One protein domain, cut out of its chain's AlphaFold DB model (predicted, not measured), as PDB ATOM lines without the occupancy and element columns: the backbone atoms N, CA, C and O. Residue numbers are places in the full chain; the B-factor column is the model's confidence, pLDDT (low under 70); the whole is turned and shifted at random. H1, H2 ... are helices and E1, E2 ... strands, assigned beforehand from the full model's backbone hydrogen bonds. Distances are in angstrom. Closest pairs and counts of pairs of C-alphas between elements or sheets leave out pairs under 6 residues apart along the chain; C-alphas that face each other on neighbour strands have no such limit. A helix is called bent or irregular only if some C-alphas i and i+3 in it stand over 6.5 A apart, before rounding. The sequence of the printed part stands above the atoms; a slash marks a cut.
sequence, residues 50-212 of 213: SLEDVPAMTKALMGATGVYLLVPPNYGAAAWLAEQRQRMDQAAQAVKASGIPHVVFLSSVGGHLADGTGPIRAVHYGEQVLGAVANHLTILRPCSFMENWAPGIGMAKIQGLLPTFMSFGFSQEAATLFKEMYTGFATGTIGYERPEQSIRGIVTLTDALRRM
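AT A GLANCE: This is residues 50 to 212 of the 213 residues of the protein "NAD(P)-bd_dom domain-containing protein" of Nitrospira lenta (UniProt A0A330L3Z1). A small parallel sheet of three strands has H3 along one face, with H2 side by side with H3 and H1 beyond H2; H6 crosses the first residues of H3 at one end of this body. After E3 the chain runs out into an arm, H4, with H7 packed on its residues 146 to 150, and comes back through H5 to H6, while residues 194 to 202, between H6 and H7, stick out as a free loop. The printed part has 163 residues, with seven named helices and three strands in the order H1 E1 H2 E2 H3 E3 H4 H5 H6 H7; the sheet's order is E1 E2 E3 and the class is mostly helix. It is compact, with a radius of gyration of the C-alphas of 17.4 A, and spans 51 by 39 by 32 A.

HOW THE PARTS SIT: H1, residues 54 to 61, touches residues 90 to 98 of H2, residues 80 to 98, at a steep tilt of 55 degrees; their closest C-alphas, Thr 58 and Ala 94, are 4.5 A apart. E1, residues 66 to 69, is an edge strand parallel to E2, residues 103 to 106, with N 69 and O 104 within hydrogen-bond range at 2.8 A. H3, residues 118 to 131, touches H2 at a shallow tilt of 18 degrees, the same way, closest at the C-alphas of Ala 92 and Leu 130, 5.5 A. The other edge strand, E3, residues 137 to 140, is parallel to E2, with N 105 and O 138 at 2.8 A. H3 is on the sheet at a height of 10.5 A, over E2 and E3 and along the strands. E1, H2, E2 and E2, H3, E3 are strand-helix-strand units, parallel neighbour strands joined through a helix, with right-handed crossovers. H4, residues 146 to 159, touches H7, residues 205 to 210, with its residues 146 to 150 alone; the C-alphas of Met 146 and Leu 205 are closest, 6.4 A. H5, residues 165 to 168, touches H6, residues 172 to 186, closest at the C-alphas of Phe 165 and Ala 175, 5.4 A. Residues 118 to 120 of H3 touch H6, about perpendicular at 87 degrees, with the closest C-alphas, Gly 118 and Leu 177, 4.1 A apart. Every O i to N i+4 pair is within range in H1, H2, H6 and H7, against 8 of 10 in H3 and 5 of 10 in H4; H5 is too short for one.

IN THESE COORDINATES: H1 begins at C-alpha 54, (48.656, 69.126, 112.706). From first to last C-alpha H2 measures 27.1 A, H3 21.0 A, H6 21.2 A and H4 20.5 A; H4 is irregular, with C-alphas 148 and 151 7.4 A apart. H7 ends at C-alpha 210, (50.539, 106.537, 100.248).

THE WHOLE: The C-alphas farthest apart, Gly 99 and Gln 159, are 52.2 A apart. The printed part has no cut; the links E2 to H3 and H6 to H7 are long. The pLDDT is under 70 at residues 196 to 201, 205 and 212.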
ATOM      1  N   SER A  50      44.349  75.280 111.483       94.00
ATOM      2  CA  SER A  50      45.237  76.094 112.312       94.00
ATOM      3  C   SER A  50      46.615  75.447 112.385       94.00
ATOM      4  O   SER A  50      46.742  74.249 112.148       94.00
ATOM      5  N   LEU A  51      47.649  76.225 112.712       90.94
ATOM      6  CA  LEU A  51      49.003  75.681 112.897       90.94
ATOM      7  C   LEU A  51      49.059  74.680 114.055       90.94
ATOM      8  O   LEU A  51      49.855  73.754 114.027       90.94
ATOM      9  N   GLU A  52      48.166  74.842 115.027       92.06
ATOM     10  CA  GLU A  52      48.048  73.986 116.200       92.06
ATOM     11  C   GLU A  52      47.326  72.654 115.899       92.06
ATOM     12  O   GLU A  52      47.413  71.719 116.691       92.06
ATOM     13  N   ASP A  53      46.648  72.543 114.748       96.88
ATOM     14  CA  ASP A  53      45.955  71.333 114.290       96.88
ATOM     15  C   ASP A  53      46.771  70.651 113.183       96.88
ATOM     16  O   ASP A  53      46.562  70.853 111.980       96.88
ATOM     17  N   VAL A  54      47.746  69.845 113.608       98.19
ATOM     18  CA  VAL A  54      48.656  69.126 112.706       98.19
ATOM     19  C   VAL A  54      47.904  68.218 111.719       98.19
ATOM     20  O   VAL A  54      48.243  68.260 110.532       98.19
ATOM     21  N   PRO A  55      46.887  67.421 112.117       98.50
ATOM     22  CA  PRO A  55      46.102  66.632 111.166       98.50
ATOM     23  C   PRO A  55      45.411  67.474 110.084       98.50
ATOM     24  O   PRO A  55      45.528  67.157 108.894       98.50
ATOM     25  N   ALA A  56      44.728  68.561 110.459       98.31
ATOM     26  CA  ALA A  56      44.060  69.428 109.491       98.31
ATOM     27  C   ALA A  56      45.067  70.126 108.567       98.31
ATOM     28  O   ALA A  56      44.849  70.193 107.353       98.31
ATOM     29  N   MET A  57      46.195  70.587 109.115       98.44
ATOM     30  CA  MET A  57      47.271  71.189 108.329       98.44
ATOM     31  C   MET A  57      47.873  70.180 107.347       98.44
ATOM     32  O   MET A  57      48.012  70.482 106.165       98.44
ATOM     33  N   THR A  58      48.142  68.949 107.788       98.69
ATOM     34  CA  THR A  58      48.644  67.867 106.926       98.69
ATOM     35  C   THR A  58      47.703  67.639 105.746       98.69
ATOM     36  O   THR A  58      48.133  67.672 104.593       98.69
ATOM     37  N   LYS A  59      46.398  67.506 106.014       98.62
ATOM     38  CA  LYS A  59      45.371  67.346 104.974       98.62
ATOM     39  C   LYS A  59      45.338  68.528 104.002       98.62
ATOM     40  O   LYS A  59      45.150  68.324 102.804       98.62
ATOM     41  N   ALA A  60      45.527  69.753 104.492       98.44
ATOM     42  CA  ALA A  60      45.565  70.944 103.647       98.44
ATOM     43  C   ALA A  60      46.770  70.953 102.689       98.44
ATOM     44  O   ALA A  60      46.645  71.460 101.572       98.44
ATOM     45  N   LEU A  61      47.902  70.371 103.097       98.62
ATOM     46  CA  LEU A  61      49.141  70.295 102.313       98.62
ATOM     47  C   LEU A  61      49.177  69.122 101.319       98.62
ATOM     48  O   LEU A  61      49.848  69.211 100.291       98.62
ATOM     49  N   MET A  62      48.450  68.033 101.585       98.06
ATOM     50  CA  MET A  62      48.460  66.836 100.739       98.06
ATOM     51  C   MET A  62      48.050  67.116  99.284       98.06
ATOM     52  O   MET A  62      47.086  67.839  99.003       98.06
ATOM     53  N   GLY A  63      48.783  66.496  98.351       97.06
ATOM     54  CA  GLY A  63      48.559  66.609  96.904       97.06
ATOM     55  C   GLY A  63      48.969  67.957  96.297       97.06
ATOM     56  O   GLY A  63      48.783  68.172  95.098       97.06
ATOM     57  N   ALA A  64      49.517  68.876  97.096       98.38
ATOM     58  CA  ALA A  64      50.043  70.136  96.602       98.38
ATOM     59  C   ALA A  64      51.463  69.986  96.044       98.38
ATOM     60  O   ALA A  64      52.236  69.121  96.441       98.38
ATOM     61  N   THR A  65      51.806  70.876  95.120       98.06
ATOM     62  CA  THR A  65      53.124  70.987  94.490       98.06
ATOM     63  C   THR A  65      54.101  71.748  95.386       98.06
ATOM     64  O   THR A  65      55.283  71.432  95.422       98.06
ATOM     65  N   GLY A  66      53.603  72.734  96.131       98.44
ATOM     66  CA  GLY A  66      54.393  73.470  97.104       98.44
ATOM     67  C   GLY A  66      53.542  74.358  98.002       98.44
ATOM     68  O   GLY A  66      52.368  74.609  97.706       98.44
ATOM     69  N   VAL A  67      54.132  74.815  99.104       98.81
ATOM     70  CA  VAL A  67      53.484  75.676 100.098       98.81
ATOM     71  C   VAL A  67      54.286  76.946 100.347       98.81
ATOM     72  O   VAL A  67      55.494  76.890 100.548       98.81
ATOM     73  N   TYR A  68      53.598  78.083 100.397       98.81
ATOM     74  CA  TYR A  68      54.096  79.287 101.051       98.81
ATOM     75  C   TYR A  68      53.731  79.239 102.537       98.81
ATOM     76  O   TYR A  68      52.547  79.264 102.891       98.81
ATOM     77  N   LEU A  69      54.746  79.133 103.393       98.56
ATOM     78  CA  LEU A  69      54.624  78.899 104.828       98.56
ATOM     79  C   LEU A  69      55.157  80.099 105.609       98.56
ATOM     80  O   LEU A  69      56.261  80.583 105.370       98.56
ATOM     81  N   LEU A  70      54.374  80.546 106.588       97.25
ATOM     82  CA  LEU A  70      54.809  81.469 107.630       97.25
ATOM     83  C   LEU A  70      54.137  81.081 108.946       97.25
ATOM     84  O   LEU A  70      53.007  80.587 108.944       97.25
ATOM     85  N   VAL A  71      54.815  81.339 110.062       95.94
ATOM     86  CA  VAL A  71      54.245  81.212 111.407       95.94
ATOM     87  C   VAL A  71      54.001  82.626 111.938       95.94
ATOM     88  O   VAL A  71      54.965  83.356 112.165       95.94
ATOM     89  N   PRO A  72      52.734  83.072 112.082       91.75
ATOM     90  CA  PRO A  72      52.454  84.418 112.563       91.75
ATOM     91  C   PRO A  72      52.906  84.578 114.021       91.75
ATOM     92  O   PRO A  72      52.524  83.746 114.855       91.75
ATOM     93  N   PRO A  73      53.632  85.652 114.363       88.75
ATOM     94  CA  PRO A  73      54.059  85.897 115.731       88.75
ATOM     95  C   PRO A  73      52.861  86.210 116.636       88.75
ATOM     96  O   PRO A  73      51.936  86.916 116.234       88.75
ATOM     97  N   ASN A  74      52.885  85.712 117.873       89.75
ATOM     98  CA  ASN A  74      51.934  86.095 118.919       89.75
ATOM     99  C   ASN A  74      52.630  86.986 119.954       89.75
ATOM    100  O   ASN A  74      53.136  86.504 120.960       89.75
ATOM    101  N   TYR A  75      52.688  88.295 119.711       87.25
ATOM    102  CA  TYR A  75      53.443  89.216 120.571       87.25
ATOM    103  C   TYR A  75      52.899  89.369 122.000       87.25
ATOM    104  O   TYR A  75      53.619  89.878 122.854       87.25
ATOM    105  N   GLY A  76      51.679  88.900 122.279       88.19
ATOM    106  CA  GLY A  76      51.110  88.879 123.632       88.19
ATOM    107  C   GLY A  76      51.535  87.672 124.477       88.19
ATOM    108  O   GLY A  76      51.213  87.614 125.661       88.19
ATOM    109  N   ALA A  77      52.242  86.700 123.895       90.62
ATOM    110  CA  ALA A  77      52.680  85.500 124.595       90.62
ATOM    111  C   ALA A  77      53.671  85.814 125.724       90.62
ATOM    112  O   ALA A  77      54.627  86.572 125.535       90.62
ATOM    113  N   ALA A  78      53.464  85.193 126.888       88.50
ATOM    114  CA  ALA A  78      54.343  85.359 128.046       88.50
ATOM    115  C   ALA A  78      55.707  84.669 127.871       88.50
ATOM    116  O   ALA A  78      56.697  85.190 128.366       88.50
ATOM    117  N   ALA A  79      55.725  83.518 127.184       92.88
ATOM    118  CA  ALA A  79      56.917  82.755 126.808       92.88
ATOM    119  C   ALA A  79      57.015  82.693 125.272       92.88
ATOM    120  O   ALA A  79      56.825  81.647 124.647       92.88
ATOM    121  N   TRP A  80      57.223  83.854 124.660       93.12
ATOM    122  CA  TRP A  80      57.135  84.102 123.226       93.12
ATOM    123  C   TRP A  80      58.014  83.157 122.407       93.12
ATOM    124  O   TRP A  80      57.523  82.519 121.477       93.12
ATOM    125  N   LEU A  81      59.297  83.007 122.762       93.81
ATOM    126  CA  LEU A  81      60.198  82.124 122.012       93.81
ATOM    127  C   LEU A  81      59.770  80.657 122.100       93.81
ATOM    128  O   LEU A  81      59.854  79.940 121.105       93.81
ATOM    129  N   ALA A  82      59.315  80.211 123.271       95.56
ATOM    130  CA  ALA A  82      58.872  78.836 123.470       95.56
ATOM    131  C   ALA A  82      57.598  78.535 122.664       95.56
ATOM    132  O   ALA A  82      57.545  77.524 121.966       95.56
ATOM    133  N   GLU A  83      56.614  79.441 122.681       95.62
ATOM    134  CA  GLU A  83      55.394  79.299 121.878       95.62
ATOM    135  C   GLU A  83      55.711  79.254 120.378       95.62
ATOM    136  O   GLU A  83      55.202  78.402 119.649       95.62
ATOM    137  N   GLN A  84      56.581  80.149 119.900       95.69
ATOM    138  CA  GLN A  84      56.953  80.180 118.486       95.69
ATOM    139  C   GLN A  84      57.669  78.896 118.050       95.69
ATOM    140  O   GLN A  84      57.386  78.395 116.963       95.69
ATOM    141  N   ARG A  85      58.536  78.327 118.901       96.56
ATOM    142  CA  ARG A  85      59.167  77.021 118.640       96.56
ATOM    143  C   ARG A  85      58.126  75.916 118.521       96.56
ATOM    144  O   ARG A  85      58.113  75.220 117.514       96.56
ATOM    145  N   GLN A  86      57.197  75.830 119.472       97.06
ATOM    146  CA  GLN A  86      56.134  74.826 119.442       97.06
ATOM    147  C   GLN A  86      55.298  74.907 118.155       97.06
ATOM    148  O   GLN A  86      55.029  73.890 117.517       97.06
ATOM    149  N   ARG A  87      54.895  76.113 117.741       97.06
ATOM    150  CA  ARG A  87      54.096  76.306 116.518       97.06
ATOM    151  C   ARG A  87      54.889  75.971 115.257       97.06
ATOM    152  O   ARG A  87      54.324  75.491 114.275       97.06
ATOM    153  N   MET A  88      56.200  76.189 115.289       97.88
ATOM    154  CA  MET A  88      57.099  75.797 114.215       97.88
ATOM    155  C   MET A  88      57.277  74.275 114.128       97.88
ATOM    156  O   MET A  88      57.237  73.730 113.027       97.88
ATOM    157  N   ASP A  89      57.384  73.582 115.263       98.38
ATOM    158  CA  ASP A  89      57.438  72.116 115.309       98.38
ATOM    159  C   ASP A  89      56.168  71.491 114.731       98.38
ATOM    160  O   ASP A  89      56.236  70.570 113.916       98.38
ATOM    161  N   GLN A  90      55.001  72.035 115.081       98.38
ATOM    162  CA  GLN A  90      53.717  71.597 114.530       98.38
ATOM    163  C   GLN A  90      53.650  71.807 113.007       98.38
ATOM    164  O   GLN A  90      53.205  70.921 112.269       98.38
ATOM    165  N   ALA A  91      54.151  72.943 112.513       98.19
ATOM    166  CA  ALA A  91      54.243  73.211 111.081       98.19
ATOM    167  C   ALA A  91      55.185  72.221 110.370       98.19
ATOM    168  O   ALA A  91      54.817  71.652 109.340       98.19
ATOM    169  N   ALA A  92      56.368  71.968 110.936       98.50
ATOM    170  CA  ALA A  92      57.337  71.010 110.411       98.50
ATOM    171  C   ALA A  92      56.783  69.576 110.413       98.50
ATOM    172  O   ALA A  92      56.961  68.837 109.443       98.50
ATOM    173  N   GLN A  93      56.037  69.194 111.453       98.62
ATOM    174  CA  GLN A  93      55.358  67.903 111.527       98.62
ATOM    175  C   GLN A  93      54.331  67.743 110.397       98.62
ATOM    176  O   GLN A  93      54.318  66.704 109.734       98.62
ATOM    177  N   ALA A  94      53.514  68.768 110.133       98.56
ATOM    178  CA  ALA A  94      52.542  68.741 109.042       98.56
ATOM    179  C   ALA A  94      53.214  68.688 107.660       98.56
ATOM    180  O   ALA A  94      52.789  67.923 106.792       98.56
ATOM    181  N   VAL A  95      54.298  69.448 107.463       98.56
ATOM    182  CA  VAL A  95      55.117  69.395 106.240       98.56
ATOM    183  C   VAL A  95      55.631  67.975 106.014       98.56
ATOM    184  O   VAL A  95      55.361  67.402 104.957       98.56
ATOM    185  N   LYS A  96      56.275  67.377 107.024       98.50
ATOM    186  CA  LYS A  96      56.806  66.010 106.958       98.50
ATOM    187  C   LYS A  96      55.719  64.992 106.623       98.50
ATOM    188  O   LYS A  96      55.893  64.182 105.718       98.50
ATOM    189  N   ALA A  97      54.599  65.037 107.345       98.38
ATOM    190  CA  ALA A  97      53.510  64.077 107.195       98.38
ATOM    191  C   ALA A  97      52.792  64.198 105.841       98.38
ATOM    192  O   ALA A  97      52.315  63.201 105.306       98.38
ATOM    193  N   SER A  98      52.723  65.405 105.273       98.31
ATOM    194  CA  SER A  98      52.073  65.639 103.979       98.31
ATOM    195  C   SER A  98      52.899  65.178 102.777       98.31
ATOM    196  O   SER A  98      52.339  64.992 101.696       98.31
ATOM    197  N   GLY A  99      54.220  65.039 102.947       97.31
ATOM    198  CA  GLY A  99      55.155  64.741 101.862       97.31
ATOM    199  C   GLY A  99      55.247  65.844 100.803       97.31
ATOM    200  O   GLY A  99      55.639  65.562  99.670       97.31
ATOM    201  N   ILE A 100      54.855  67.082 101.133       98.25
ATOM    202  CA  ILE A 100      54.796  68.170 100.154       98.25
ATOM    203  C   ILE A 100      56.172  68.398  99.488       98.25
ATOM    204  O   ILE A 100      57.185  68.474 100.190       98.25
ATOM    205  N   PRO A 101      56.255  68.508  98.145       98.00
ATOM    206  CA  PRO A 101      57.549  68.532  97.459       98.00
ATOM    207  C   PRO A 101      58.390  69.782  97.735       98.00
ATOM    208  O   PRO A 101      59.614  69.694  97.765       98.00
ATOM    209  N   HIS A 102      57.753  70.941  97.930       98.75
ATOM    210  CA  HIS A 102      58.450  72.222  98.066       98.75
ATOM    211  C   HIS A 102      57.831  73.106  99.148       98.75
ATOM    212  O   HIS A 102      56.631  73.377  99.146       98.75
ATOM    213  N   VAL A 103      58.666  73.605 100.053       98.88
ATOM    214  CA  VAL A 103      58.309  74.620 101.044       98.88
ATOM    215  C   VAL A 103      59.029  75.923 100.705       98.88
ATOM    216  O   VAL A 103      60.252  75.958 100.605       98.88
ATOM    217  N   VAL A 104      58.274  77.008 100.567       98.81
ATOM    218  CA  VAL A 104      58.784  78.380 100.552       98.81
ATOM    219  C   VAL A 104      58.483  78.989 101.913       98.81
ATOM    220  O   VAL A 104      57.328  79.279 102.224       98.81
ATOM    221  N   PHE A 105      59.507  79.160 102.739       98.75
ATOM    222  CA  PHE A 105      59.368  79.646 104.106       98.75
ATOM    223  C   PHE A 105      59.684  81.139 104.204       98.75
ATOM    224  O   PHE A 105      60.749  81.587 103.773       98.75
ATOM    225  N   LEU A 106      58.768  81.914 104.788       98.12
ATOM    226  CA  LEU A 106      59.012  83.305 105.155       98.12
ATOM    227  C   LEU A 106      59.802  83.367 106.468       98.12
ATOM    228  O   LEU A 106      59.235  83.242 107.553       98.12
ATOM    229  N   SER A 107      61.102  83.595 106.340       97.25
ATOM    230  CA  SER A 107      62.018  83.892 107.437       97.25
ATOM    231  C   SER A 107      62.209  85.414 107.573       97.25
ATOM    232  O   SER A 107      61.288  86.195 107.327       97.25
ATOM    233  N   SER A 108      63.397  85.853 107.983       95.56
ATOM    234  CA  SER A 108      63.807  87.245 108.159       95.56
ATOM    235  C   SER A 108      65.288  87.394 107.827       95.56
ATOM    236  O   SER A 108      66.063  86.445 107.961       95.56
ATOM    237  N   VAL A 109      65.712  88.599 107.441       94.00
ATOM    238  CA  VAL A 109      67.127  88.993 107.513       94.00
ATOM    239  C   VAL A 109      67.672  88.656 108.907       94.00
ATOM    240  O   VAL A 109      66.966  88.831 109.900       94.00
ATOM    241  N   GLY A 110      68.879  88.089 108.974       94.06
ATOM    242  CA  GLY A 110      69.447  87.525 110.206       94.06
ATOM    243  C   GLY A 110      68.944  86.129 110.595       94.06
ATOM    244  O   GLY A 110      69.431  85.584 111.575       94.06
ATOM    245  N   GLY A 111      68.018  85.515 109.848       95.38
ATOM    246  CA  GLY A 111      67.506  84.166 110.139       95.38
ATOM    247  C   GLY A 111      68.573  83.063 110.113       95.38
ATOM    248  O   GLY A 111      68.427  82.047 110.782       95.38
ATOM    249  N   HIS A 112      69.696  83.282 109.425       93.88
ATOM    250  CA  HIS A 112      70.848  82.375 109.451       93.88
ATOM    251  C   HIS A 112      71.644  82.418 110.770       93.88
ATOM    252  O   HIS A 112      72.451  81.524 111.011       93.88
ATOM    253  N   LEU A 113      71.442  83.433 111.616       94.69
ATOM    254  CA  LEU A 113      72.187  83.633 112.859       94.69
ATOM    255  C   LEU A 113      71.477  82.951 114.034       94.69
ATOM    256  O   LEU A 113      70.271  83.117 114.227       94.69
ATOM    257  N   ALA A 114      72.242  82.216 114.840       94.12
ATOM    258  CA  ALA A 114      71.712  81.464 115.978       94.12
ATOM    259  C   ALA A 114      71.350  82.349 117.187       94.12
ATOM    260  O   ALA A 114      70.438  82.021 117.952       94.12
ATOM    261  N   ASP A 115      72.045  83.474 117.361       94.19
ATOM    262  CA  ASP A 115      71.920  84.377 118.504       94.19
ATOM    263  C   ASP A 115      72.097  85.854 118.106       94.19
ATOM    264  O   ASP A 115      72.307  86.182 116.939       94.19
ATOM    265  N   GLY A 116      71.896  86.766 119.065       93.44
ATOM    266  CA  GLY A 116      72.057  88.210 118.857       93.44
ATOM    267  C   GLY A 116      70.971  88.860 117.994       93.44
ATOM    268  O   GLY A 116      71.094  90.027 117.624       93.44
ATOM    269  N   THR A 117      69.909  88.124 117.650       94.94
ATOM    270  CA  THR A 117      68.876  88.571 116.701       94.94
ATOM    271  C   THR A 117      67.491  88.765 117.314       94.94
ATOM    272  O   THR A 117      66.532  89.086 116.606       94.94
ATOM    273  N   GLY A 118      67.347  88.597 118.632       94.81
ATOM    274  CA  GLY A 118      66.068  88.823 119.304       94.81
ATOM    275  C   GLY A 118      64.978  87.847 118.837       94.81
ATOM    276  O   GLY A 118      65.187  86.632 118.928       94.81
ATOM    277  N   PRO A 119      63.814  88.326 118.346       94.75
ATOM    278  CA  PRO A 119      62.703  87.475 117.942       94.75
ATOM    279  C   PRO A 119      62.982  86.719 116.635       94.75
ATOM    280  O   PRO A 119      62.330  85.712 116.369       94.75
ATOM    281  N   ILE A 120      63.972  87.138 115.835       95.81
ATOM    282  CA  ILE A 120      64.376  86.443 114.597       95.81
ATOM    283  C   ILE A 120      64.860  85.015 114.895       95.81
ATOM    284  O   ILE A 120      64.721  84.128 114.054       95.81
ATOM    285  N   ARG A 121      65.300  84.736 116.128       96.19
ATOM    286  CA  ARG A 121      65.602  83.376 116.599       96.19
ATOM    287  C   ARG A 121      64.451  82.383 116.393       96.19
ATOM    288  O   ARG A 121      64.704  81.192 116.227       96.19
ATOM    289  N   ALA A 122      63.198  82.846 116.367       96.75
ATOM    290  CA  ALA A 122      62.047  81.998 116.053       96.75
ATOM    291  C   ALA A 122      62.077  81.484 114.605       96.75
ATOM    292  O   ALA A 122      61.850  80.299 114.365       96.75
ATOM    293  N   VAL A 123      62.392  82.348 113.636       97.25
ATOM    294  CA  VAL A 123      62.501  81.928 112.234       97.25
ATOM    295  C   VAL A 123      63.819  81.218 111.950       97.25
ATOM    296  O   VAL A 123      63.799  80.281 111.165       97.25
ATOM    297  N   HIS A 124      64.913  81.542 112.655       97.69
ATOM    298  CA  HIS A 124      66.136  80.725 112.635       97.69
ATOM    299  C   HIS A 124      65.827  79.268 112.985       97.69
ATOM    300  O   HIS A 124      66.182  78.352 112.248       97.69
ATOM    301  N   TYR A 125      65.089  79.053 114.078       98.31
ATOM    302  CA  TYR A 125      64.638  77.718 114.450       98.31
ATOM    303  C   TYR A 125      63.784  77.069 113.353       98.31
ATOM    304  O   TYR A 125      64.004  75.906 113.020       98.31
ATOM    305  N   GLY A 126      62.873  77.833 112.744       98.19
ATOM    306  CA  GLY A 126      62.073  77.389 111.602       98.19
ATOM    307  C   GLY A 126      62.880  76.920 110.406       98.19
ATOM    308  O   GLY A 126      62.580  75.866 109.852       98.19
ATOM    309  N   GLU A 127      63.935  77.643 110.041       98.38
ATOM    310  CA  GLU A 127      64.834  77.229 108.967       98.38
ATOM    311  C   GLU A 127      65.496  75.878 109.266       98.38
ATOM    312  O   GLU A 127      65.586  75.041 108.370       98.38
ATOM    313  N   GLN A 128      65.899  75.636 110.520       98.50
ATOM    314  CA  GLN A 128      66.513  74.369 110.927       98.50
ATOM    315  C   GLN A 128      65.515  73.209 110.868       98.50
ATOM    316  O   GLN A 128      65.776  72.194 110.219       98.50
ATOM    317  N   VAL A 129      64.353  73.347 111.517       98.50
ATOM    318  CA  VAL A 129      63.394  72.234 111.601       98.50
ATOM    319  C   VAL A 129      62.737  71.939 110.257       98.50
ATOM    320  O   VAL A 129      62.530  70.773 109.932       98.50
ATOM    321  N   LEU A 130      62.476  72.960 109.431       98.56
ATOM    322  CA  LEU A 130      61.995  72.757 108.064       98.56
ATOM    323  C   LEU A 130      63.094  72.183 107.170       98.56
ATOM    324  O   LEU A 130      62.800  71.310 106.359       98.56
ATOM    325  N   GLY A 131      64.348  72.612 107.338       98.12
ATOM    326  CA  GLY A 131      65.491  72.070 106.598       98.12
ATOM    327  C   GLY A 131      65.721  70.580 106.855       98.12
ATOM    328  O   GLY A 131      66.192  69.871 105.972       98.12
ATOM    329  N   ALA A 132      65.327  70.087 108.032       98.12
ATOM    330  CA  ALA A 132      65.414  68.674 108.385       98.12
ATOM    331  C   ALA A 132      64.280  67.803 107.805       98.12
ATOM    332  O   ALA A 132      64.411  66.578 107.796       98.12
ATOM    333  N   VAL A 133      63.156  68.390 107.371       98.06
ATOM    334  CA  VAL A 133      61.953  67.621 106.979       98.06
ATOM    335  C   VAL A 133      61.416  67.916 105.581       98.06
ATOM    336  O   VAL A 133      60.683  67.093 105.038       98.06
ATOM    337  N   ALA A 134      61.722  69.078 105.003       96.94
ATOM    338  CA  ALA A 134      61.249  69.459 103.681       96.94
ATOM    339  C   ALA A 134      62.147  68.856 102.592       96.94
ATOM    340  O   ALA A 134      63.366  68.990 102.639       96.94
ATOM    341  N   ASN A 135      61.536  68.259 101.565       92.31
ATOM    342  CA  ASN A 135      62.266  67.696 100.421       92.31
ATOM    343  C   ASN A 135      63.021  68.776  99.633       92.31
ATOM    344  O   ASN A 135      64.159  68.584  99.208       92.31
ATOM    345  N   HIS A 136      62.377  69.927  99.445       98.31
ATOM    346  CA  HIS A 136      62.983  71.124  98.888       98.31
ATOM    347  C   HIS A 136      62.525  72.333  99.704       98.31
ATOM    348  O   HIS A 136      61.324  72.533  99.901       98.31
ATOM    349  N   LEU A 137      63.476  73.138 100.178       98.62
ATOM    350  CA  LEU A 137      63.217  74.318 100.995       98.62
ATOM    351  C   LEU A 137      63.809  75.559 100.326       98.62
ATOM    352  O   LEU A 137      65.008  75.632 100.067       98.62
ATOM    353  N   THR A 138      62.969  76.562 100.092       98.56
ATOM    354  CA  THR A 138      63.392  77.919  99.744       98.56
ATOM    355  C   THR A 138      63.116  78.833 100.925       98.56
ATOM    356  O   THR A 138      61.977  78.951 101.368       98.56
ATOM    357  N   ILE A 139      64.150  79.506 101.420       97.88
ATOM    358  CA  ILE A 139      64.046  80.427 102.551       97.88
ATOM    359  C   ILE A 139      64.034  81.856 102.012       97.88
ATOM    360  O   ILE A 139      64.971  82.284 101.339       97.88
ATOM    361  N   LEU A 140      62.980  82.604 102.321       96.50
ATOM    362  CA  LEU A 140      62.886  84.029 102.029       96.50
ATOM    363  C   LEU A 140      63.274  84.812 103.280       96.50
ATOM    364  O   LEU A 140      62.577  84.730 104.286       96.50
ATOM    365  N   ARG A 141      64.358  85.590 103.221       94.81
ATOM    366  CA  ARG A 141      64.841  86.432 104.331       94.81
ATOM    367  C   ARG A 141      64.624  87.926 104.025       94.81
ATOM    368  O   ARG A 141      65.577  88.618 103.669       94.81
ATOM    369  N   PRO A 142      63.377  88.435 104.078       91.56
ATOM    370  CA  PRO A 142      63.094  89.848 103.841       91.56
ATOM    371  C   PRO A 142      63.654  90.733 104.962       91.56
ATOM    372  O   PRO A 142      63.859  90.290 106.092       91.56
ATOM    373  N   CYS A 143      63.847  92.013 104.647       86.88
ATOM    374  CA  CYS A 143      64.023  93.060 105.653       86.88
ATOM    375  C   CYS A 143      62.681  93.460 106.285       86.88
ATOM    376  O   CYS A 143      61.624  92.943 105.920       86.88
ATOM    377  N   SER A 144      62.728  94.409 107.224       83.56
ATOM    378  CA  SER A 144      61.521  94.989 107.819       83.56
ATOM    379  C   SER A 144      60.562  95.516 106.746       83.56
ATOM    380  O   SER A 144      60.967  96.235 105.830       83.56
ATOM    381  N   PHE A 145      59.286  95.164 106.884       86.12
ATOM    382  CA  PHE A 145      58.219  95.627 106.008       86.12
ATOM    383  C   PHE A 145      57.843  97.072 106.329       86.12
ATOM    384  O   PHE A 145      57.762  97.468 107.494       86.12
ATOM    385  N   MET A 146      57.568  97.861 105.292       83.31
ATOM    386  CA  MET A 146      57.154  99.261 105.441       83.31
ATOM    387  C   MET A 146      55.805  99.355 106.167       83.31
ATOM    388  O   MET A 146      55.580 100.247 106.982       83.31
ATOM    389  N   GLU A 147      54.946  98.365 105.936       83.75
ATOM    390  CA  GLU A 147      53.621  98.204 106.516       83.75
ATOM    391  C   GLU A 147      53.649  98.052 108.042       83.75
ATOM    392  O   GLU A 147      52.653  98.347 108.696       83.75
ATOM    393  N   ASN A 148      54.784  97.668 108.640       82.12
ATOM    394  CA  ASN A 148      54.918  97.587 110.099       82.12
ATOM    395  C   ASN A 148      54.705  98.949 110.782       82.12
ATOM    396  O   ASN A 148      54.340  99.001 111.955       82.12
ATOM    397  N   TRP A 149      54.892 100.051 110.051       80.38
ATOM    398  CA  TRP A 149      54.694 101.402 110.566       80.38
ATOM    399  C   TRP A 149      53.249 101.902 110.437       80.38
ATOM    400  O   TRP A 149      52.929 102.917 111.053       80.38
ATOM    401  N   ALA A 150      52.364 101.190 109.712       83.50
ATOM    402  CA  ALA A 150      50.964 101.593 109.481       83.50
ATOM    403  C   ALA A 150      50.254 102.102 110.732       83.50
ATOM    404  O   ALA A 150      49.733 103.220 110.709       83.50
ATOM    405  N   PRO A 151      50.248 101.319 111.830       83.50
ATOM    406  CA  PRO A 151      49.419 101.649 112.980       83.50
ATOM    407  C   PRO A 151      49.881 102.932 113.681       83.50
ATOM    408  O   PRO A 151      49.086 103.594 114.339       83.50
ATOM    409  N   GLY A 152      51.160 103.302 113.531       82.38
ATOM    410  CA  GLY A 152      51.751 104.480 114.161       82.38
ATOM    411  C   GLY A 152      51.639 105.771 113.346       82.38
ATOM    412  O   GLY A 152      51.786 106.847 113.921       82.38
ATOM    413  N   ILE A 153      51.359 105.707 112.035       84.81
ATOM    414  CA  ILE A 153      51.409 106.886 111.143       84.81
ATOM    415  C   ILE A 153      50.454 107.991 111.597       84.81
ATOM    416  O   ILE A 153      50.831 109.162 111.594       84.81
ATOM    417  N   GLY A 154      49.221 107.640 111.975       85.56
ATOM    418  CA  GLY A 154      48.218 108.624 112.390       85.56
ATOM    419  C   GLY A 154      48.661 109.402 113.630       85.56
ATOM    420  O   GLY A 154      48.675 110.633 113.620       85.56
ATOM    421  N   MET A 155      49.103 108.688 114.667       84.81
ATOM    422  CA  MET A 155      49.584 109.295 115.911       84.81
ATOM    423  C   MET A 155      50.866 110.107 115.689       84.81
ATOM    424  O   MET A 155      50.981 111.221 116.199       84.81
ATOM    425  N   ALA A 156      51.776 109.614 114.844       86.94
ATOM    426  CA  ALA A 156      52.996 110.330 114.494       86.94
ATOM    427  C   ALA A 156      52.690 111.659 113.790       86.94
ATOM    428  O   ALA A 156      53.287 112.679 114.119       86.94
ATOM    429  N   LYS A 157      51.725 111.674 112.862       85.75
ATOM    430  CA  LYS A 157      51.321 112.890 112.141       85.75
ATOM    431  C   LYS A 157      50.583 113.894 113.022       85.75
ATOM    432  O   LYS A 157      50.825 115.088 112.900       85.75
ATOM    433  N   ILE A 158      49.659 113.423 113.859       90.19
ATOM    434  CA  ILE A 158      48.757 114.297 114.623       90.19
ATOM    435  C   ILE A 158      49.429 114.808 115.902       90.19
ATOM    436  O   ILE A 158      49.210 115.949 116.294       90.19
ATOM    437  N   GLN A 159      50.227 113.967 116.561       88.56
ATOM    438  CA  GLN A 159      50.747 114.233 117.906       88.56
ATOM    439  C   GLN A 159      52.277 114.263 117.976       88.56
ATOM    440  O   GLN A 159      52.824 114.553 119.035       88.56
ATOM    441  N   GLY A 160      52.986 113.934 116.890       85.88
ATOM    442  CA  GLY A 160      54.446 113.797 116.917       85.88
ATOM    443  C   GLY A 160      54.934 112.588 117.725       85.88
ATOM    444  O   GLY A 160      56.106 112.528 118.082       85.88
ATOM    445  N   LEU A 161      54.048 111.630 118.030       83.62
ATOM    446  CA  LEU A 161      54.341 110.462 118.862       83.62
ATOM    447  C   LEU A 161      54.295 109.175 118.041       83.62
ATOM    448  O   LEU A 161      53.303 108.890 117.373       83.62
ATOM    449  N   LEU A 162      55.353 108.367 118.142       79.75
ATOM    450  CA  LEU A 162      55.417 107.033 117.551       79.75
ATOM    451  C   LEU A 162      55.404 105.977 118.669       79.75
ATOM    452  O   LEU A 162      56.448 105.731 119.278       79.75
ATOM    453  N   PRO A 163      54.243 105.372 118.982       77.12
ATOM    454  CA  PRO A 163      54.171 104.301 119.970       77.12
ATOM    455  C   PRO A 163      55.005 103.095 119.514       77.12
ATOM    456  O   PRO A 163      55.157 102.852 118.319       77.12
ATOM    457  N   THR A 164      55.579 102.351 120.462       77.06
ATOM    458  CA  THR A 164      56.377 101.142 120.193       77.06
ATOM    459  C   THR A 164      56.178 100.063 121.269       77.06
ATOM    460  O   THR A 164      55.829 100.355 122.420       77.06
ATOM    461  N   PHE A 165      56.388  98.799 120.886       81.75
ATOM    462  CA  PHE A 165      56.420  97.606 121.749       81.75
ATOM    463  C   PHE A 165      55.239  97.476 122.717       81.75
ATOM    464  O   PHE A 165      54.142  97.114 122.307       81.75
ATOM    465  N   MET A 166      55.448  97.741 124.008       80.12
ATOM    466  CA  MET A 166      54.441  97.513 125.047       80.12
ATOM    467  C   MET A 166      53.186  98.365 124.832       80.12
ATOM    468  O   MET A 166      52.083  97.902 125.098       80.12
ATOM    469  N   SER A 167      53.327  99.563 124.254       78.31
ATOM    470  CA  SER A 167      52.173 100.392 123.861       78.31
ATOM    471  C   SER A 167      51.321  99.773 122.737       78.31
ATOM    472  O   SER A 167      50.176 100.172 122.555       78.31
ATOM    473  N   PHE A 168      51.839  98.752 122.043       77.44
ATOM    474  CA  PHE A 168      51.123  97.908 121.081       77.44
ATOM    475  C   PHE A 168      50.731  96.526 121.645       77.44
ATOM    476  O   PHE A 168      50.380  95.630 120.880       77.44
ATOM    477  N   GLY A 169      50.791  96.323 122.967       83.31
ATOM    478  CA  GLY A 169      50.375  95.069 123.612       83.31
ATOM    479  C   GLY A 169      51.408  93.941 123.550       83.31
ATOM    480  O   GLY A 169      51.065  92.778 123.749       83.31
ATOM    481  N   PHE A 170      52.673  94.264 123.267       87.62
ATOM    482  CA  PHE A 170      53.760  93.290 123.332       87.62
ATOM    483  C   PHE A 170      54.019  92.905 124.789       87.62
ATOM    484  O   PHE A 170      54.026  93.767 125.670       87.62
ATOM    485  N   SER A 171      54.299  91.625 125.034       90.56
ATOM    486  CA  SER A 171      54.787  91.169 126.333       90.56
ATOM    487  C   SER A 171      56.162  91.771 126.648       90.56
ATOM    488  O   SER A 171      56.898  92.210 125.756       90.56
ATOM    489  N   GLN A 172      56.541  91.771 127.928       90.75
ATOM    490  CA  GLN A 172      57.859  92.244 128.363       90.75
ATOM    491  C   GLN A 172      59.000  91.460 127.693       90.75
ATOM    492  O   GLN A 172      60.016  92.047 127.307       90.75
ATOM    493  N   GLU A 173      58.833  90.143 127.531       91.75
ATOM    494  CA  GLU A 173      59.803  89.302 126.825       91.75
ATOM    495  C   GLU A 173      59.902  89.725 125.357       91.75
ATOM    496  O   GLU A 173      60.999  90.026 124.889       91.75
ATOM    497  N   ALA A 174      58.769  89.841 124.653       90.50
ATOM    498  CA  ALA A 174      58.756  90.274 123.261       90.50
ATOM    499  C   ALA A 174      59.435  91.645 123.101       90.50
ATOM    500  O   ALA A 174      60.325  91.795 122.270       90.50
ATOM    501  N   ALA A 175      59.108  92.629 123.941       90.81
ATOM    502  CA  ALA A 175      59.751  93.944 123.906       90.81
ATOM    503  C   ALA A 175      61.279  93.866 124.109       90.81
ATOM    504  O   ALA A 175      62.041  94.531 123.403       90.81
ATOM    505  N   THR A 176      61.740  93.014 125.027       92.81
ATOM    506  CA  THR A 176      63.173  92.801 125.291       92.81
ATOM    507  C   THR A 176      63.879  92.152 124.099       92.81
ATOM    508  O   THR A 176      64.968  92.583 123.720       92.81
ATOM    509  N   LEU A 177      63.240  91.176 123.450       93.56
ATOM    510  CA  LEU A 177      63.750  90.554 122.227       93.56
ATOM    511  C   LEU A 177      63.882  91.580 121.099       93.56
ATOM    512  O   LEU A 177      64.899  91.616 120.411       93.56
ATOM    513  N   PHE A 178      62.890  92.448 120.907       91.94
ATOM    514  CA  PHE A 178      62.988  93.497 119.892       91.94
ATOM    515  C   PHE A 178      64.129  94.475 120.187       91.94
ATOM    516  O   PHE A 178      64.841  94.856 119.260       91.94
ATOM    517  N   LYS A 179      64.373  94.835 121.454       91.75
ATOM    518  CA  LYS A 179      65.547  95.640 121.831       91.75
ATOM    519  C   LYS A 179      66.857  94.973 121.393       91.75
ATOM    520  O   LYS A 179      67.705  95.645 120.815       91.75
ATOM    521  N   GLU A 180      67.017  93.673 121.644       94.00
ATOM    522  CA  GLU A 180      68.182  92.899 121.183       94.00
ATOM    523  C   GLU A 180      68.324  92.966 119.656       94.00
ATOM    524  O   GLU A 180      69.399  93.274 119.152       94.00
ATOM    525  N   MET A 181      67.225  92.779 118.923       94.25
ATOM    526  CA  MET A 181      67.209  92.854 117.461       94.25
ATOM    527  C   MET A 181      67.665  94.216 116.929       94.25
ATOM    528  O   MET A 181      68.478  94.274 116.011       94.25
ATOM    529  N   TYR A 182      67.167  95.322 117.491       91.88
ATOM    530  CA  TYR A 182      67.602  96.655 117.065       91.88
ATOM    531  C   TYR A 182      69.066  96.920 117.396       91.88
ATOM    532  O   TYR A 182      69.755  97.522 116.576       91.88
ATOM    533  N   THR A 183      69.556  96.435 118.542       92.81
ATOM    534  CA  THR A 183      70.994  96.452 118.837       92.81
ATOM    535  C   THR A 183      71.757  95.687 117.761       92.81
ATOM    536  O   THR A 183      72.690  96.244 117.200       92.81
ATOM    537  N   GLY A 184      71.316  94.478 117.398       91.94
ATOM    538  CA  GLY A 184      71.947  93.668 116.356       91.94
ATOM    539  C   GLY A 184      71.986  94.353 114.986       91.94
ATOM    540  O   GLY A 184      72.999  94.281 114.295       91.94
ATOM    541  N   PHE A 185      70.929  95.074 114.596       90.31
ATOM    542  CA  PHE A 185      70.967  95.924 113.400       90.31
ATOM    543  C   PHE A 185      71.958  97.088 113.546       90.31
ATOM    544  O   PHE A 185      72.731  97.353 112.629       90.31
ATOM    545  N   ALA A 186      71.960  97.780 114.689       90.38
ATOM    546  CA  ALA A 186      72.804  98.951 114.924       90.38
ATOM    547  C   ALA A 186      74.302  98.614 115.014       90.38
ATOM    548  O   ALA A 186      75.136  99.426 114.622       90.38
ATOM    549  N   THR A 187      74.649  97.423 115.506       91.50
ATOM    550  CA  THR A 187      76.033  96.935 115.602       91.50
ATOM    551  C   THR A 187      76.513  96.233 114.334       91.50
ATOM    552  O   THR A 187      77.665  95.808 114.279       91.50
ATOM    553  N   GLY A 188      75.651  96.080 113.322       89.31
ATOM    554  CA  GLY A 188      75.962  95.353 112.088       89.31
ATOM    555  C   GLY A 188      75.975  93.829 112.237       89.31
ATOM    556  O   GLY A 188      76.332  93.133 111.292       89.31
ATOM    557  N   THR A 189      75.567  93.297 113.393       90.56
ATOM    558  CA  THR A 189      75.409  91.852 113.614       90.56
ATOM    559  C   THR A 189      74.335  91.276 112.695       90.56
ATOM    560  O   THR A 189      74.520  90.205 112.129       90.56
ATOM    561  N   ILE A 190      73.221  91.991 112.514       91.81
ATOM    562  CA  ILE A 190      72.153  91.603 111.591       91.81
ATOM    563  C   ILE A 190      72.351  92.329 110.261       91.81
ATOM    564  O   ILE A 190      72.238  93.552 110.183       91.81
ATOM    565  N   GLY A 191      72.566  91.554 109.201       85.94
ATOM    566  CA  GLY A 191      72.704  92.046 107.835       85.94
ATOM    567  C   GLY A 191      72.407  90.964 106.797       85.94
ATOM    568  O   GLY A 191      72.042  89.833 107.130       85.94
ATOM    569  N   TYR A 192      72.538  91.324 105.522       81.38
ATOM    570  CA  TYR A 192      72.484  90.356 104.428       81.38
ATOM    571  C   TYR A 192      73.795  89.569 104.336       81.38
ATOM    572  O   TYR A 192      74.867  90.143 104.481       81.38
ATOM    573  N   GLU A 193      73.704  88.275 104.021       78.12
ATOM    574  CA  GLU A 193      74.869  87.380 103.867       78.12
ATOM    575  C   GLU A 193      75.779  87.753 102.692       78.12
ATOM    576  O   GLU A 193      76.958  87.418 102.699       78.12
ATOM    577  N   ARG A 194      75.213  88.406 101.669       74.31
ATOM    578  CA  ARG A 194      75.890  88.791 100.422       74.31
ATOM    579  C   ARG A 194      75.612  90.260 100.097       74.31
ATOM    580  O   ARG A 194      74.795  90.548  99.218       74.31
ATOM    581  N   PRO A 195      76.192  91.208 100.853       70.69
ATOM    582  CA  PRO A 195      75.918  92.637 100.691       70.69
ATOM    583  C   PRO A 195      76.379  93.201  99.335       70.69
ATOM    584  O   PRO A 195      75.899  94.252  98.916       70.69
ATOM    585  N   GLU A 196      77.277  92.508  98.631       68.12
ATOM    586  CA  GLU A 196      77.859  92.921  97.351       68.12
ATOM    587  C   GLU A 196      76.851  93.040  96.193       68.12
ATOM    588  O   GLU A 196      77.129  93.734  95.215       68.12
ATOM    589  N   GLN A 197      75.667  92.425  96.296       65.88
ATOM    590  CA  GLN A 197      74.579  92.585  95.326       65.88
ATOM    591  C   GLN A 197      73.313  93.107  96.004       65.88
ATOM    592  O   GLN A 197      72.414  92.357  96.379       65.88
ATOM    593  N   SER A 198      73.213  94.433  96.114       63.72
ATOM    594  CA  SER A 198      71.943  95.075  96.451       63.72
ATOM    595  C   SER A 198      71.093  95.246  95.189       63.72
ATOM    596  O   SER A 198      71.480  95.923  94.236       63.72
ATOM    597  N   ILE A 199      69.914  94.623  95.167       65.44
ATOM    598  CA  ILE A 199      68.887  94.894  94.159       65.44
ATOM    599  C   ILE A 199      67.894  95.861  94.794       65.44
ATOM    600  O   ILE A 199      67.267  95.554  95.810       65.44
ATOM    601  N   ARG A 200      67.754  97.051  94.209       66.19
ATOM    602  CA  ARG A 200      66.819  98.059  94.711       66.19
ATOM    603  C   ARG A 200      65.384  97.618  94.421       66.19
ATOM    604  O   ARG A 200      65.028  97.375  93.270       66.19
ATOM    605  N   GLY A 201      64.556  97.541  95.463       66.69
ATOM    606  CA  GLY A 201      63.120  97.311  95.310       66.69
ATOM    607  C   GLY A 201      62.451  98.419  94.489       66.69
ATOM    608  O   GLY A 201      62.873  99.574  94.526       66.69
ATOM    609  N   ILE A 202      61.390  98.067  93.759       78.12
ATOM    610  CA  ILE A 202      60.632  99.002  92.905       78.12
ATOM    611  C   ILE A 202      59.589  99.833  93.669       78.12
ATOM    612  O   ILE A 202      58.978 100.725  93.092       78.12
ATOM    613  N   VAL A 203      59.366  99.541  94.954       72.38
ATOM    614  CA  VAL A 203      58.412 100.253  95.816       72.38
ATOM    615  C   VAL A 203      59.191 101.096  96.816       72.38
ATOM    616  O   VAL A 203      59.985 100.568  97.595       72.38
ATOM    617  N   THR A 204      58.979 102.412  96.793       77.88
ATOM    618  CA  THR A 204      59.588 103.320  97.771       77.88
ATOM    619  C   THR A 204      58.781 103.347  99.070       77.88
ATOM    620  O   THR A 204      57.583 103.065  99.070       77.88
ATOM    621  N   LEU A 205      59.406 103.770 100.178       69.88
ATOM    622  CA  LEU A 205      58.685 104.007 101.436       69.88
ATOM    623  C   LEU A 205      57.547 105.015 101.251       69.88
ATOM    624  O   LEU A 205      56.468 104.831 101.797       69.88
ATOM    625  N   THR A 206      57.751 106.046 100.428       75.75
ATOM    626  CA  THR A 206      56.695 107.024 100.126       75.75
ATOM    627  C   THR A 206      55.511 106.371  99.411       75.75
ATOM    628  O   THR A 206      54.367 106.630  99.777       75.75
ATOM    629  N   ASP A 207      55.763 105.497  98.434       81.12
ATOM    630  CA  ASP A 207      54.697 104.812  97.694       81.12
ATOM    631  C   ASP A 207      53.945 103.798  98.555       81.12
ATOM    632  O   ASP A 207      52.725 103.695  98.441       81.12
ATOM    633  N   ALA A 208      54.649 103.082  99.436       76.88
ATOM    634  CA  ALA A 208      54.017 102.194 100.404       76.88
ATOM    635  C   ALA A 208      53.100 102.983 101.348       76.88
ATOM    636  O   ALA A 208      51.916 102.676 101.450       76.88
ATOM    637  N   LEU A 209      53.611 104.063 101.953       73.19
ATOM    638  CA  LEU A 209      52.851 104.890 102.893       73.19
ATOM    639  C   LEU A 209      51.620 105.542 102.249       73.19
ATOM    640  O   LEU A 209      50.584 105.626 102.899       73.19
ATOM    641  N   ARG A 210      51.691 105.967 100.978       79.06
ATOM    642  CA  ARG A 210      50.539 106.537 100.248       79.06
ATOM    643  C   ARG A 210      49.356 105.584 100.120       79.06
ATOM    644  O   ARG A 210      48.239 106.055  99.992       79.06
ATOM    645  N   ARG A 211      49.584 104.270 100.110       73.00
ATOM    646  CA  ARG A 211      48.505 103.270 100.019       73.00
ATOM    647  C   ARG A 211      47.830 102.998 101.367       73.00
ATOM    648  O   ARG A 211      46.880 102.226 101.413       73.00
ATOM    649  N   MET A 212      48.363 103.563 102.449       66.19
ATOM    650  CA  MET A 212      47.976 103.264 103.831       66.19
ATOM    651  C   MET A 212      47.204 104.409 104.500       66.19
ATOM    652  O   MET A 212      46.696 104.226 105.604       66.19
TER     653      MET A 212